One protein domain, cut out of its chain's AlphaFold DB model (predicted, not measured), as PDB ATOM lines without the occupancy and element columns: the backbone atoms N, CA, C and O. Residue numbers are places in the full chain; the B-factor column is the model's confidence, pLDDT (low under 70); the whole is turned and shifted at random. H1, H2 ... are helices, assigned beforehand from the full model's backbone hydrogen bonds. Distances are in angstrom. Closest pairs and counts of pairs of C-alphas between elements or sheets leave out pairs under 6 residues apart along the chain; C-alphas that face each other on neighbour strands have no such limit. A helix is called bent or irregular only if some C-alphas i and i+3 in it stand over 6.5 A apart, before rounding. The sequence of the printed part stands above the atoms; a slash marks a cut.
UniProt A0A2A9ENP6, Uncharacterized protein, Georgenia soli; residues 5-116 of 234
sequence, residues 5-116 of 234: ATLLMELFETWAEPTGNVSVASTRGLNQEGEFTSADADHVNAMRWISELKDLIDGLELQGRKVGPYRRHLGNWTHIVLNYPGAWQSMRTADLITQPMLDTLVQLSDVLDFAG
ATOM      1  N   ALA A   5      33.963  31.874  89.116       93.69
ATOM      2  CA  ALA A   5      34.402  30.766  88.275       93.69
ATOM      3  C   ALA A   5      35.675  31.126  87.495       93.69
ATOM      4  O   ALA A   5      36.577  30.294  87.414       93.69
ATOM      5  N   THR A   6      35.777  32.361  86.985       93.00
ATOM      6  CA  THR A   6      36.996  32.886  86.346       93.00
ATOM      7  C   THR A   6      38.145  32.940  87.342       93.00
ATOM      8  O   THR A   6      39.203  32.383  87.075       93.00
ATOM      9  N   LEU A   7      37.920  33.536  88.518       93.62
ATOM     10  CA  LEU A   7      38.953  33.680  89.550       93.62
ATOM     11  C   LEU A   7      39.504  32.320  89.997       93.62
ATOM     12  O   LEU A   7      40.715  32.126  90.108       93.62
ATOM     13  N   LEU A   8      38.613  31.348  90.217       95.69
ATOM     14  CA  LEU A   8      39.011  30.000  90.605       95.69
ATOM     15  C   LEU A   8      39.740  29.262  89.471       95.69
ATOM     16  O   LEU A   8      40.685  28.521  89.740       95.69
ATOM     17  N   MET A   9      39.316  29.462  88.220       95.38
ATOM     18  CA  MET A   9      39.981  28.895  87.046       95.38
ATOM     19  C   MET A   9      41.403  29.436  86.905       95.38
ATOM     20  O   MET A   9      42.329  28.634  86.836       95.38
ATOM     21  N   GLU A  10      41.580  30.760  86.924       94.25
ATOM     22  CA  GLU A  10      42.893  31.409  86.821       94.25
ATOM     23  C   GLU A  10      43.833  30.903  87.921       94.25
ATOM     24  O   GLU A  10      44.966  30.502  87.651       94.25
ATOM     25  N   LEU A  11      43.345  30.812  89.164       93.81
ATOM     26  CA  LEU A  11      44.130  30.250  90.262       93.81
ATOM     27  C   LEU A  11      44.523  28.788  89.994       93.81
ATOM     28  O   LEU A  11      45.680  28.408  90.183       93.81
ATOM     29  N   PHE A  12      43.594  27.950  89.530       93.50
ATOM     30  CA  PHE A  12      43.899  26.555  89.212       93.50
ATOM     31  C   PHE A  12      44.872  26.406  88.044       93.50
ATOM     32  O   PHE A  12      45.691  25.489  88.078       93.50
ATOM     33  N   GLU A  13      44.838  27.296  87.056       91.31
ATOM     34  CA  GLU A  13      45.831  27.336  85.982       91.31
ATOM     35  C   GLU A  13      47.228  27.612  86.538       91.31
ATOM     36  O   GLU A  13      48.149  26.844  86.252       91.31
ATOM     37  N   THR A  14      47.376  28.601  87.432       89.50
ATOM     38  CA  THR A  14      48.677  28.863  88.083       89.50
ATOM     39  C   THR A  14      49.184  27.659  88.882       89.50
ATOM     40  O   THR A  14      50.381  27.376  88.902       89.50
ATOM     41  N   TRP A  15      48.285  26.892  89.507       89.19
ATOM     42  CA  TRP A  15      48.640  25.675  90.248       89.19
ATOM     43  C   TRP A  15      48.899  24.456  89.352       89.19
ATOM     44  O   TRP A  15      49.524  23.491  89.806       89.19
ATOM     45  N   ALA A  16      48.387  24.469  88.119       83.62
ATOM     46  CA  ALA A  16      48.570  23.411  87.132       83.62
ATOM     47  C   ALA A  16      49.878  23.562  86.345       83.62
ATOM     48  O   ALA A  16      50.361  22.564  85.799       83.62
ATOM     49  N   GLU A  17      50.462  24.766  86.289       69.50
ATOM     50  CA  GLU A  17      51.717  25.005  85.578       69.50
ATOM     51  C   GLU A  17      52.855  24.114  86.126       69.50
ATOM     52  O   GLU A  17      53.224  24.185  87.306       69.50
ATOM     53  N   PRO A  18      53.442  23.239  85.286       57.69
ATOM     54  CA  PRO A  18      54.441  22.284  85.732       57.69
ATOM     55  C   PRO A  18      55.779  22.986  85.967       57.69
ATOM     56  O   PRO A  18      56.576  23.179  85.052       57.69
ATOM     57  N   THR A  19      56.087  23.292  87.222       54.47
ATOM     58  CA  THR A  19      57.391  23.838  87.628       54.47
ATOM     59  C   THR A  19      58.432  22.741  87.896       54.47
ATOM     60  O   THR A  19      59.262  22.852  88.782       54.47
ATOM     61  N   GLY A  20      58.458  21.656  87.116       60.72
ATOM     62  CA  GLY A  20      59.435  20.572  87.306       60.72
ATOM     63  C   GLY A  20      59.169  19.701  88.548       60.72
ATOM     64  O   GLY A  20      58.027  19.513  88.954       60.72
ATOM     65  N   ASN A  21      60.220  19.110  89.133       69.69
ATOM     66  CA  ASN A  21      60.122  18.176  90.271       69.69
ATOM     67  C   ASN A  21      59.956  18.903  91.625       69.69
ATOM     68  O   ASN A  21      60.812  18.790  92.503       69.69
ATOM     69  N   VAL A  22      58.862  19.641  91.804       78.44
ATOM     70  CA  VAL A  22      58.508  20.322  93.067       78.44
ATOM     71  C   VAL A  22      57.269  19.702  93.705       78.44
ATOM     72  O   VAL A  22      56.414  19.123  93.032       78.44
ATOM     73  N   SER A  23      57.204  19.776  95.035       84.56
ATOM     74  CA  SER A  23      56.034  19.351  95.802       84.56
ATOM     75  C   SER A  23      54.871  20.324  95.610       84.56
ATOM     76  O   SER A  23      55.082  21.501  95.315       84.56
ATOM     77  N   VAL A  24      53.644  19.854  95.858       85.25
ATOM     78  CA  VAL A  24      52.436  20.699  95.803       85.25
ATOM     79  C   VAL A  24      52.570  21.916  96.722       85.25
ATOM     80  O   VAL A  24      52.243  23.031  96.319       85.25
ATOM     81  N   ALA A  25      53.111  21.721  97.932       87.94
ATOM     82  CA  ALA A  25      53.368  22.811  98.868       87.94
ATOM     83  C   ALA A  25      54.286  23.882  98.262       87.94
ATOM     84  O   ALA A  25      54.014  25.067  98.403       87.94
ATOM     85  N   SER A  26      55.341  23.486  97.542       86.56
ATOM     86  CA  SER A  26      56.245  24.444  96.901       86.56
ATOM     87  C   SER A  26      55.606  25.140  95.701       86.56
ATOM     88  O   SER A  26      55.798  26.342  95.548       86.56
ATOM     89  N   THR A  27      54.854  24.419  94.861       85.69
ATOM     90  CA  THR A  27      54.154  25.006  93.704       85.69
ATOM     91  C   THR A  27      53.153  26.070  94.139       85.69
ATOM     92  O   THR A  27      53.006  27.082  93.467       85.69
ATOM     93  N   ARG A  28      52.499  25.865  95.285       88.31
ATOM     94  CA  ARG A  28      51.507  26.804  95.816       88.31
ATOM     95  C   ARG A  28      52.051  27.777  96.863       88.31
ATOM     96  O   ARG A  28      51.257  28.439  97.512       88.31
ATOM     97  N   GLY A  29      53.368  27.843  97.074       88.25
ATOM     98  CA  GLY A  29      53.983  28.782  98.024       88.25
ATOM     99  C   GLY A  29      53.743  28.490  99.515       88.25
ATOM    100  O   GLY A  29      54.008  29.349 100.344       88.25
ATOM    101  N   LEU A  30      53.288  27.285  99.869       88.56
ATOM    102  CA  LEU A  30      53.000  26.830 101.242       88.56
ATOM    103  C   LEU A  30      54.156  26.030 101.878       88.56
ATOM    104  O   LEU A  30      53.951  25.196 102.760       88.56
ATOM    105  N   ASN A  31      55.383  26.197 101.387       83.00
ATOM    106  CA  ASN A  31      56.562  25.463 101.860       83.00
ATOM    107  C   ASN A  31      57.366  26.204 102.944       83.00
ATOM    108  O   ASN A  31      58.418  25.707 103.348       83.00
ATOM    109  N   GLN A  32      56.900  27.370 103.394       79.81
ATOM    110  CA  GLN A  32      57.539  28.167 104.439       79.81
ATOM    111  C   GLN A  32      56.596  28.312 105.633       79.81
ATOM    112  O   GLN A  32      55.416  28.598 105.466       79.81
ATOM    113  N   GLU A  33      57.124  28.115 106.838       75.56
ATOM    114  CA  GLU A  33      56.427  28.456 108.078       75.56
ATOM    115  C   GLU A  33      56.660  29.941 108.385       75.56
ATOM    116  O   GLU A  33      57.785  30.429 108.242       75.56
ATOM    117  N   GLY A  34      55.631  30.669 108.819       77.88
ATOM    118  CA  GLY A  34      55.780  32.092 109.110       77.88
ATOM    119  C   GLY A  34      54.468  32.860 109.193       77.88
ATOM    120  O   GLY A  34      53.424  32.312 109.538       77.88
ATOM    121  N   GLU A  35      54.558  34.160 108.920       84.06
ATOM    122  CA  GLU A  35      53.410  35.064 108.850       84.06
ATOM    123  C   GLU A  35      52.503  34.734 107.658       84.06
ATOM    124  O   GLU A  35      52.926  34.104 106.694       84.06
ATOM    125  N   PHE A  36      51.253  35.190 107.727       85.06
ATOM    126  CA  PHE A  36      50.261  35.001 106.672       85.06
ATOM    127  C   PHE A  36      50.715  35.655 105.358       85.06
ATOM    128  O   PHE A  36      50.978  36.859 105.310       85.06
ATOM    129  N   THR A  37      50.784  34.864 104.292       90.31
ATOM    130  CA  THR A  37      51.281  35.277 102.975       90.31
ATOM    131  C   THR A  37      50.155  35.408 101.948       90.31
ATOM    132  O   THR A  37      48.997  35.075 102.200       90.31
ATOM    133  N   SER A  38      50.492  35.860 100.737       86.88
ATOM    134  CA  SER A  38      49.554  35.832  99.609       86.88
ATOM    135  C   SER A  38      49.126  34.408  99.235       86.88
ATOM    136  O   SER A  38      47.979  34.212  98.862       86.88
ATOM    137  N   ALA A  39      49.993  33.403  99.405       89.56
ATOM    138  CA  ALA A  39      49.654  32.005  99.128       89.56
ATOM    139  C   ALA A  39      48.591  31.449 100.095       89.56
ATOM    140  O   ALA A  39      47.722  30.664  99.697       89.56
ATOM    141  N   ASP A  40      48.634  31.877 101.362       90.94
ATOM    142  CA  ASP A  40      47.589  31.575 102.344       90.94
ATOM    143  C   ASP A  40      46.278  32.271 101.961       90.94
ATOM    144  O   ASP A  40      45.209  31.650 101.977       90.94
ATOM    145  N   ALA A  41      46.366  33.543 101.554       90.00
ATOM    146  CA  ALA A  41      45.223  34.309 101.066       90.00
ATOM    147  C   ALA A  41      44.557  33.635  99.859       90.00
ATOM    148  O   ALA A  41      43.333  33.526  99.838       90.00
ATOM    149  N   ASP A  42      45.335  33.114  98.909       92.38
ATOM    150  CA  ASP A  42      44.821  32.424  97.724       92.38
ATOM    151  C   ASP A  42      43.989  31.187  98.092       92.38
ATOM    152  O   ASP A  42      42.919  30.971  97.525       92.38
ATOM    153  N   HIS A  43      44.408  30.399  99.091       93.69
ATOM    154  CA  HIS A  43      43.625  29.241  99.552       93.69
ATOM    155  C   HIS A  43      42.339  29.659 100.271       93.69
ATOM    156  O   HIS A  43      41.287  29.048 100.063       93.69
ATOM    157  N   VAL A  44      42.402  30.703 101.105       92.69
ATOM    158  CA  VAL A  44      41.218  31.256 101.782       92.69
ATOM    159  C   VAL A  44      40.219  31.801 100.759       92.69
ATOM    160  O   VAL A  44      39.023  31.511 100.846       92.69
ATOM    161  N   ASN A  45      40.708  32.540  99.765       90.31
ATOM    162  CA  ASN A  45      39.901  33.090  98.681       90.31
ATOM    163  C   ASN A  45      39.290  31.978  97.827       90.31
ATOM    164  O   ASN A  45      38.088  32.009  97.584       90.31
ATOM    165  N   ALA A  46      40.055  30.941  97.472       95.31
ATOM    166  CA  ALA A  46      39.539  29.799  96.720       95.31
ATOM    167  C   ALA A  46      38.367  29.109  97.434       95.31
ATOM    168  O   ALA A  46      37.349  28.807  96.810       95.31
ATOM    169  N   MET A  47      38.468  28.901  98.752       95.19
ATOM    170  CA  MET A  47      37.365  28.337  99.541       95.19
ATOM    171  C   MET A  47      36.141  29.258  99.567       95.19
ATOM    172  O   MET A  47      35.010  28.775  99.484       95.19
ATOM    173  N   ARG A  48      36.354  30.578  99.645       87.75
ATOM    174  CA  ARG A  48      35.274  31.571  99.571       87.75
ATOM    175  C   ARG A  48      34.578  31.538  98.211       87.75
ATOM    176  O   ARG A  48      33.358  31.418  98.179       87.75
ATOM    177  N   TRP A  49      35.336  31.555  97.114       92.25
ATOM    178  CA  TRP A  49      34.790  31.481  95.756       92.25
ATOM    179  C   TRP A  49      34.028  30.179  95.520       92.25
ATOM    180  O   TRP A  49      32.965  30.203  94.916       92.25
ATOM    181  N   ILE A  50      34.499  29.039  96.039       95.06
ATOM    182  CA  ILE A  50      33.750  27.774  95.957       95.06
ATOM    183  C   ILE A  50      32.411  27.865  96.703       95.06
ATOM    184  O   ILE A  50      31.401  27.365  96.202       95.06
ATOM    185  N   SER A  51      32.385  28.499  97.879       86.56
ATOM    186  CA  SER A  51      31.134  28.736  98.612       86.56
ATOM    187  C   SER A  51      30.188  29.636  97.817       86.56
ATOM    188  O   SER A  51      29.010  29.319  97.685       86.56
ATOM    189  N   GLU A  52      30.704  30.709  97.225       81.94
ATOM    190  CA  GLU A  52      29.921  31.617  96.387       81.94
ATOM    191  C   GLU A  52      29.370  30.909  95.138       81.94
ATOM    192  O   GLU A  52      28.187  31.024  94.821       81.94
ATOM    193  N   LEU A  53      30.188  30.090  94.467       89.00
ATOM    194  CA  LEU A  53      29.757  29.270  93.333       89.00
ATOM    195  C   LEU A  53      28.638  28.307  93.716       89.00
ATOM    196  O   LEU A  53      27.724  28.099  92.921       89.00
ATOM    197  N   LYS A  54      28.686  27.719  94.916       89.94
ATOM    198  CA  LYS A  54      27.603  26.865  95.413       89.94
ATOM    199  C   LYS A  54      26.290  27.649  95.480       89.94
ATOM    200  O   LYS A  54      25.282  27.163  94.973       89.94
ATOM    201  N   ASP A  55      26.308  28.846  96.052       78.19
ATOM    202  CA  ASP A  55      25.099  29.656  96.222       78.19
ATOM    203  C   ASP A  55      24.567  30.175  94.875       78.19
ATOM    204  O   ASP A  55      23.367  30.106  94.606       78.19
ATOM    205  N   LEU A  56      25.458  30.568  93.960       79.62
ATOM    206  CA  LEU A  56      25.098  30.938  92.588       79.62
ATOM    207  C   LEU A  56      24.491  29.760  91.804       79.62
ATOM    208  O   LEU A  56      23.498  29.924  91.091       79.62
ATOM    209  N   ILE A  57      25.055  28.556  91.946       85.56
ATOM    210  CA  ILE A  57      24.522  27.323  91.347       85.56
ATOM    211  C   ILE A  57      23.133  26.999  91.909       85.56
ATOM    212  O   ILE A  57      22.243  26.619  91.142       85.56
ATOM    213  N   ASP A  58      22.939  27.151  93.219       79.44
ATOM    214  CA  ASP A  58      21.641  26.954  93.867       79.44
ATOM    215  C   ASP A  58      20.606  27.946  93.315       79.44
ATOM    216  O   ASP A  58      19.491  27.547  92.968       79.44
ATOM    217  N   GLY A  59      20.993  29.209  93.113       69.56
ATOM    218  CA  GLY A  59      20.120  30.210  92.505       69.56
ATOM    219  C   GLY A  59      19.741  29.911  91.054       69.56
ATOM    220  O   GLY A  59      18.567  29.994  90.683       69.56
ATOM    221  N   LEU A  60      20.697  29.471  90.232       77.50
ATOM    222  CA  LEU A  60      20.416  29.019  88.866       77.50
ATOM    223  C   LEU A  60      19.452  27.819  88.849       77.50
ATOM    224  O   LEU A  60      18.561  27.750  87.996       77.50
ATOM    225  N   GLU A  61      19.586  26.878  89.789       78.50
ATOM    226  CA  GLU A  61      18.664  25.742  89.900       78.50
ATOM    227  C   GLU A  61      17.239  26.176  90.247       78.50
ATOM    228  O   GLU A  61      16.286  25.681  89.640       78.50
ATOM    229  N   LEU A  62      17.086  27.128  91.171       65.62
ATOM    230  CA  LEU A  62      15.781  27.697  91.525       65.62
ATOM    231  C   LEU A  62      15.103  28.374  90.326       65.62
ATOM    232  O   LEU A  62      13.881  28.328  90.198       65.62
ATOM    233  N   GLN A  63      15.886  28.927  89.399       67.06
ATOM    234  CA  GLN A  63      15.402  29.464  88.121       67.06
ATOM    235  C   GLN A  63      15.080  28.374  87.074       67.06
ATOM    236  O   GLN A  63      14.786  28.679  85.916       67.06
ATOM    237  N   GLY A  64      15.161  27.091  87.440       73.88
ATOM    238  CA  GLY A  64      14.901  25.955  86.555       73.88
ATOM    239  C   GLY A  64      16.038  25.647  85.575       73.88
ATOM    240  O   GLY A  64      15.838  24.878  84.626       73.88
ATOM    241  N   ARG A  65      17.235  26.227  85.759       80.69
ATOM    242  CA  ARG A  65      18.409  25.908  84.932       80.69
ATOM    243  C   ARG A  65      18.950  24.529  85.300       80.69
ATOM    244  O   ARG A  65      18.956  24.106  86.453       80.69
ATOM    245  N   LYS A  66      19.474  23.816  84.302       88.19
ATOM    246  CA  LYS A  66      20.106  22.507  84.506       88.19
ATOM    247  C   LYS A  66      21.549  22.685  84.981       88.19
ATOM    248  O   LYS A  66      22.452  22.790  84.159       88.19
ATOM    249  N   VAL A  67      21.763  22.663  86.295       90.12
ATOM    250  CA  VAL A  67      23.090  22.882  86.916       90.12
ATOM    251  C   VAL A  67      23.796  21.608  87.394       90.12
ATOM    252  O   VAL A  67      24.888  21.658  87.957       90.12
ATOM    253  N   GLY A  68      23.188  20.441  87.168       90.44
ATOM    254  CA  GLY A  68      23.701  19.150  87.637       90.44
ATOM    255  C   GLY A  68      25.165  18.836  87.276       90.44
ATOM    256  O   GLY A  68      25.820  18.163  88.071       90.44
ATOM    257  N   PRO A  69      25.708  19.259  86.116       88.94
ATOM    258  CA  PRO A  69      27.141  19.169  85.840       88.94
ATOM    259  C   PRO A  69      27.981  19.961  86.846       88.94
ATOM    260  O   PRO A  69      28.777  19.354  87.553       88.94
ATOM    261  N   TYR A  70      27.739  21.263  87.001       92.38
ATOM    262  CA  TYR A  70      28.519  22.148  87.877       92.38
ATOM    263  C   TYR A  70      28.494  21.700  89.338       92.38
ATOM    264  O   TYR A  70      29.536  21.599  89.985       92.38
ATOM    265  N   ARG A  71      27.314  21.312  89.839       91.88
ATOM    266  CA  ARG A  71      27.158  20.868  91.231       91.88
ATOM    267  C   ARG A  71      28.014  19.646  91.570       91.88
ATOM    268  O   ARG A  71      28.529  19.545  92.679       91.88
ATOM    269  N   ARG A  72      28.208  18.729  90.617       91.00
ATOM    270  CA  ARG A  72      29.069  17.549  90.811       91.00
ATOM    271  C   ARG A  72      30.552  17.906  90.916       91.00
ATOM    272  O   ARG A  72      31.308  17.122  91.481       91.00
ATOM    273  N   HIS A  73      30.963  19.064  90.400       92.62
ATOM    274  CA  HIS A  73      32.354  19.505  90.431       92.62
ATOM    275  C   HIS A  73      32.720  20.328  91.671       92.62
ATOM    276  O   HIS A  73      33.903  20.372  91.992       92.62
ATOM    277  N   LEU A  74      31.755  20.861  92.437       93.62
ATOM    278  CA  LEU A  74      32.028  21.593  93.689       93.62
ATOM    279  C   LEU A  74      32.929  20.801  94.653       93.62
ATOM    280  O   LEU A  74      33.906  21.330  95.182       93.62
ATOM    281  N   GLY A  75      32.642  19.506  94.835       92.06
ATOM    282  CA  GLY A  75      33.466  18.629  95.671       92.06
ATOM    283  C   GLY A  75      34.875  18.424  95.108       92.06
ATOM    284  O   GLY A  75      35.847  18.450  95.855       92.06
ATOM    285  N   ASN A  76      35.003  18.296  93.786       91.31
ATOM    286  CA  ASN A  76      36.302  18.138  93.130       91.31
ATOM    287  C   ASN A  76      37.148  19.409  93.254       91.31
ATOM    288  O   ASN A  76      38.317  19.321  93.618       91.31
ATOM    289  N   TRP A  77      36.559  20.588  93.036       95.25
ATOM    290  CA  TRP A  77      37.243  21.869  93.225       95.25
ATOM    291  C   TRP A  77      37.690  22.062  94.674       95.25
ATOM    292  O   TRP A  77      38.831  22.443  94.921       95.25
ATOM    293  N   THR A  78      36.842  21.687  95.635       95.25
ATOM    294  CA  THR A  78      37.205  21.696  97.062       95.25
ATOM    295  C   THR A  78      38.400  20.779  97.330       95.25
ATOM    296  O   THR A  78      39.354  21.167  98.002       95.25
ATOM    297  N   HIS A  79      38.394  19.567  96.771       91.75
ATOM    298  CA  HIS A  79      39.497  18.625  96.936       91.75
ATOM    299  C   HIS A  79      40.805  19.118  96.312       91.75
ATOM    300  O   HIS A  79      41.860  18.850  96.875       91.75
ATOM    301  N   ILE A  80      40.770  19.877  95.214       91.44
ATOM    302  CA  ILE A  80      41.977  20.514  94.667       91.44
ATOM    303  C   ILE A  80      42.549  21.509  95.668       91.44
ATOM    304  O   ILE A  80      43.746  21.444  95.956       91.44
ATOM    305  N   VAL A  81      41.718  22.407  96.207       93.25
ATOM    306  CA  VAL A  81      42.159  23.428  97.174       93.25
ATOM    307  C   VAL A  81      42.766  22.763  98.405       93.25
ATOM    308  O   VAL A  81      43.861  23.128  98.818       93.25
ATOM    309  N   LEU A  82      42.129  21.709  98.915       91.62
ATOM    310  CA  LEU A  82      42.615  20.939 100.066       91.62
ATOM    311  C   LEU A  82      43.722  19.926  99.727       91.62
ATOM    312  O   LEU A  82      44.217  19.246 100.626       91.62
ATOM    313  N   ASN A  83      44.085  19.796  98.448       88.38
ATOM    314  CA  ASN A  83      44.976  18.762  97.923       88.38
ATOM    315  C   ASN A  83      44.582  17.330  98.360       88.38
ATOM    316  O   ASN A  83      45.437  16.484  98.603       88.38
ATOM    317  N   TYR A  84      43.287  17.037  98.484       86.62
ATOM    318  CA  TYR A  84      42.768  15.735  98.906       86.62
ATOM    319  C   TYR A  84      42.565  14.790  97.706       86.62
ATOM    320  O   TYR A  84      42.051  15.225  96.676       86.62
ATOM    321  N   PRO A  85      42.893  13.485  97.810       82.88
ATOM    322  CA  PRO A  85      43.500  12.775  98.945       82.88
ATOM    323  C   PRO A  85      45.043  12.772  98.918       82.88
ATOM    324  O   PRO A  85      45.671  11.896  99.514       82.88
ATOM    325  N   GLY A  86      45.662  13.688  98.175       79.81
ATOM    326  CA  GLY A  86      47.110  13.777  98.020       79.81
ATOM    327  C   GLY A  86      47.844  14.217  99.290       79.81
ATOM    328  O   GLY A  86      47.259  14.643 100.284       79.81
ATOM    329  N   ALA A  87      49.173  14.120  99.250       81.12
ATOM    330  CA  ALA A  87      50.038  14.660 100.292       81.12
ATOM    331  C   ALA A  87      50.709  15.946  99.803       81.12
ATOM    332  O   ALA A  87      51.260  15.993  98.704       81.12
ATOM    333  N   TRP A  88      50.731  16.977 100.643       86.12
ATOM    334  CA  TRP A  88      51.321  18.284 100.321       86.12
ATOM    335  C   TRP A  88      52.812  18.228  99.974       86.12
ATOM    336  O   TRP A  88      53.291  18.994  99.141       86.12
ATOM    337  N   GLN A  89      53.532  17.280 100.577       83.06
ATOM    338  CA  GLN A  89      54.962  17.060 100.343       83.06
ATOM    339  C   GLN A  89      55.244  16.060  99.214       83.06
ATOM    340  O   GLN A  89      56.400  15.848  98.855       83.06
ATOM    341  N   SER A  90      54.205  15.435  98.650       71.75
ATOM    342  CA  SER A  90      54.363  14.540  97.504       71.75
ATOM    343  C   SER A  90      54.408  15.319  96.193       71.75
ATOM    344  O   SER A  90      53.957  16.462  96.096       71.75
ATOM    345  N   MET A  91      54.988  14.691  95.177       62.03
ATOM    346  CA  MET A  91      54.983  15.215  93.819       62.03
ATOM    347  C   MET A  91      53.607  14.950  93.194       62.03
ATOM    348  O   MET A  91      53.105  13.835  93.347       62.03
ATOM    349  N   ARG A  92      53.097  15.928  92.422       59.84
ATOM    350  CA  ARG A  92      51.960  15.884  91.458       59.84
ATOM    351  C   ARG A  92      50.686  16.643  91.872       59.84
ATOM    352  O   ARG A  92      49.688  16.042  92.248       59.84
ATOM    353  N   THR A  93      50.672  17.958  91.641       57.00
ATOM    354  CA  THR A  93      49.433  18.768  91.560       57.00
ATOM    355  C   THR A  93      48.682  18.541  90.237       57.00
ATOM    356  O   THR A  93      47.454  18.592  90.193       57.00
ATOM    357  N   ALA A  94      49.421  18.246  89.160       59.12
ATOM    358  CA  ALA A  94      48.915  18.200  87.784       59.12
ATOM    359  C   ALA A  94      47.906  17.071  87.497       59.12
ATOM    360  O   ALA A  94      47.148  17.157  86.539       59.12
ATOM    361  N   ASP A  95      47.866  16.016  88.316       68.00
ATOM    362  CA  ASP A  95      46.896  14.928  88.129       68.00
ATOM    363  C   ASP A  95      45.496  15.306  88.644       68.00
ATOM    364  O   ASP A  95      44.499  14.759  88.175       68.00
ATOM    365  N   LEU A  96      45.418  16.220  89.623       75.31
ATOM    366  CA  LEU A  96      44.148  16.673  90.187       75.31
ATOM    367  C   LEU A  96      43.515  17.746  89.302       75.31
ATOM    368  O   LEU A  96      42.311  17.694  89.076       75.31
ATOM    369  N   ILE A  97      44.310  18.685  88.780       87.38
ATOM    370  CA  ILE A  97      43.832  19.789  87.940       87.38
ATOM    371  C   ILE A  97      43.921  19.386  86.468       87.38
ATOM    372  O   ILE A  97      44.982  19.429  85.854       87.38
ATOM    373  N   THR A  98      42.789  18.979  85.897       87.19
ATOM    374  CA  THR A  98      42.702  18.511  84.506       87.19
ATOM    375  C   THR A  98      42.022  19.543  83.610       87.19
ATOM    376  O   THR A  98      41.139  20.270  84.061       87.19
ATOM    377  N   GLN A  99      42.376  19.559  82.322       88.06
ATOM    378  CA  GLN A  99      41.763  20.465  81.341       88.06
ATOM    379  C   GLN A  99      40.224  20.385  81.297       88.06
ATOM    380  O   GLN A  99      39.590  21.424  81.441       88.06
ATOM    381  N   PRO A 100      39.581  19.196  81.276       89.25
ATOM    382  CA  PRO A 100      38.115  19.117  81.314       89.25
ATOM    383  C   PRO A 100      37.471  19.775  82.545       89.25
ATOM    384  O   PRO A 100      36.304  20.171  82.518       89.25
ATOM    385  N   MET A 101      38.204  19.867  83.656       88.31
ATOM    386  CA  MET A 101      37.717  20.527  84.860       88.31
ATOM    387  C   MET A 101      37.835  22.048  84.780       88.31
ATOM    388  O   MET A 101      36.927  22.732  85.252       88.31
ATOM    389  N   LEU A 102      38.906  22.557  84.164       92.38
ATOM    390  CA  LEU A 102      39.045  23.976  83.838       92.38
ATOM    391  C   LEU A 102      37.964  24.395  82.833       92.38
ATOM    392  O   LEU A 102      37.246  25.355  83.088       92.38
ATOM    393  N   ASP A 103      37.722  23.588  81.793       93.06
ATOM    394  CA  ASP A 103      36.644  23.814  80.817       93.06
ATOM    395  C   ASP A 103      35.263  23.928  81.485       93.06
ATOM    396  O   ASP A 103      34.391  24.667  81.026       93.06
ATOM    397  N   THR A 104      35.040  23.198  82.585       93.56
ATOM    398  CA  THR A 104      33.781  23.273  83.341       93.56
ATOM    399  C   THR A 104      33.651  24.598  84.099       93.56
ATOM    400  O   THR A 104      32.540  25.118  84.212       93.56
ATOM    401  N   LEU A 105      34.757  25.159  84.603       95.25
ATOM    402  CA  LEU A 105      34.773  26.491  85.213       95.25
ATOM    403  C   LEU A 105      34.570  27.585  84.161       95.25
ATOM    404  O   LEU A 105      33.780  28.488  84.408       95.25
ATOM    405  N   VAL A 106      35.171  27.458  82.972       94.00
ATOM    406  CA  VAL A 106      34.921  28.369  81.836       94.00
ATOM    407  C   VAL A 106      33.437  28.384  81.469       94.00
ATOM    408  O   VAL A 106      32.812  29.437  81.422       94.00
ATOM    409  N   GLN A 107      32.830  27.207  81.289       93.06
ATOM    410  CA  GLN A 107      31.402  27.106  80.964       93.06
ATOM    411  C   GLN A 107      30.509  27.689  82.063       93.06
ATOM    412  O   GLN A 107      29.499  28.328  81.768       93.06
ATOM    413  N   LEU A 108      30.854  27.457  83.333       91.88
ATOM    414  CA  LEU A 108      30.124  28.057  84.444       91.88
ATOM    415  C   LEU A 108      30.304  29.577  84.462       91.88
ATOM    416  O   LEU A 108      29.329  30.274  84.723       91.88
ATOM    417  N   SER A 109      31.496  30.081  84.130       90.25
ATOM    418  CA  SER A 109      31.760  31.512  83.991       90.25
ATOM    419  C   SER A 109      30.801  32.133  82.987       90.25
ATOM    420  O   SER A 109      30.018  32.993  83.372       90.25
ATOM    421  N   ASP A 110      30.748  31.607  81.760       89.19
ATOM    422  CA  ASP A 110      29.852  32.107  80.709       89.19
ATOM    423  C   ASP A 110      28.379  32.099  81.151       89.19
ATOM    424  O   ASP A 110      27.619  33.034  80.885       89.19
ATOM    425  N   VAL A 111      27.953  31.039  81.850       87.69
ATOM    426  CA  VAL A 111      26.587  30.943  82.379       87.69
ATOM    427  C   VAL A 111      26.333  31.987  83.460       87.69
ATOM    428  O   VAL A 111      25.246  32.553  83.487       87.69
ATOM    429  N   LEU A 112      27.288  32.242  84.350       82.62
ATOM    430  CA  LEU A 112      27.153  33.239  85.410       82.62
ATOM    431  C   LEU A 112      27.235  34.669  84.867       82.62
ATOM    432  O   LEU A 112      26.467  35.516  85.310       82.62
ATOM    433  N   ASP A 113      28.059  34.924  83.855       79.62
ATOM    434  CA  ASP A 113      28.119  36.228  83.189       79.62
ATOM    435  C   ASP A 113      26.813  36.525  82.437       79.62
ATOM    436  O   ASP A 113      26.354  37.666  82.384       79.62
ATOM    437  N   PHE A 114      26.170  35.488  81.888       74.44
ATOM    438  CA  PHE A 114      24.909  35.622  81.159       74.44
ATOM    439  C   PHE A 114      23.651  35.574  82.045       74.44
ATOM    440  O   PHE A 114      22.659  36.240  81.749       74.44
ATOM    441  N   ALA A 115      23.642  34.736  83.083       64.38
ATOM    442  CA  ALA A 115      22.452  34.386  83.869       64.38
ATOM    443  C   ALA A 115      22.614  34.577  85.380       64.38
ATOM    444  O   ALA A 115      21.640  34.392  86.113       64.38
ATOM    445  N   GLY A 116      23.811  34.913  85.859       55.78
ATOM    446  CA  GLY A 116      24.012  35.299  87.246       55.78
ATOM    447  C   GLY A 116      23.156  36.520  87.589       55.78
ATOM    448  O   GLY A 116      22.711  37.247  86.693       55.78
TER     449      GLY A 116
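AT A GLANCE: This is residues 5 to 116 of the 234 residues of an uncharacterized protein of Georgenia soli (UniProt A0A2A9ENP6). Picture two pairs of helices, one over the other: the long H3 and H4 fold back as a hairpin, and H1 and H5, side by side and running opposite ways, cross it at a slant. The short H2 and the loops beside it lie toward one end of the long axis, the end where H3 begins. The printed part has 112 residues with five named helices, H1 to H5 in order, and no named strand; the class is all helix. It is compact, with a radius of gyration of the C-alphas of 14.8 A, yet elongated, spanning 45 by 28 by 22 A.

IN THESE COORDINATES: Find C-alpha 5 at (34.402, 30.766, 88.275); from there H1 runs through residues 5 to 16, 16.0 A long. H2 is residues 24 to 27, 5.1 A. Look for C-alpha 38 at (49.554, 35.832, 99.609), where H3, residues 38 to 62, begins its 35.7 A. H4, residues 68 to 81, measures 21.2 A and is irregular, but only just: C-alphas 72 and 75 are 6.6 A apart. H5, residues 99 to 115, covers 23.9 A and ends at C-alpha 115, (22.452, 34.386, 83.869).

HOW THE PARTS SIT: Start at Ala 5: its C-alpha and that of Ser 109 are the closest of H1 and H5, 5.1 A, and these helices touch at a shallow tilt of 17 degrees, opposite ways. H1 also touches H3, through residues 42 to 53 of H3 alone, at a steep tilt of 41 degrees; the closest C-alphas are Leu 8 and Ala 46, 6.1 A. H2 is close to H1 but not clearly touching, with C-alphas 15 and 27 at 6.5 A. H3 and H4 form a helical hairpin at 13 degrees, closest at C-alphas 43 and 81, 6.4 A. In H1, H3 and H5 every O i to N i+4 pair is within hydrogen-bond range, in H4 6 of 10; H2 is too short for such a pair.

THE WHOLE: The C-alphas of Gly 34 and Gly 64 are the two farthest apart, 47.1 A. The printed part has no cut, and the link from H4 to H5, residues 82 to 98, is long. Mean pLDDT of the printed part is 84.5; look for values under 70 at residues 17 to 21, 59, 62 to 63, 91 to 95 and 115 to 116.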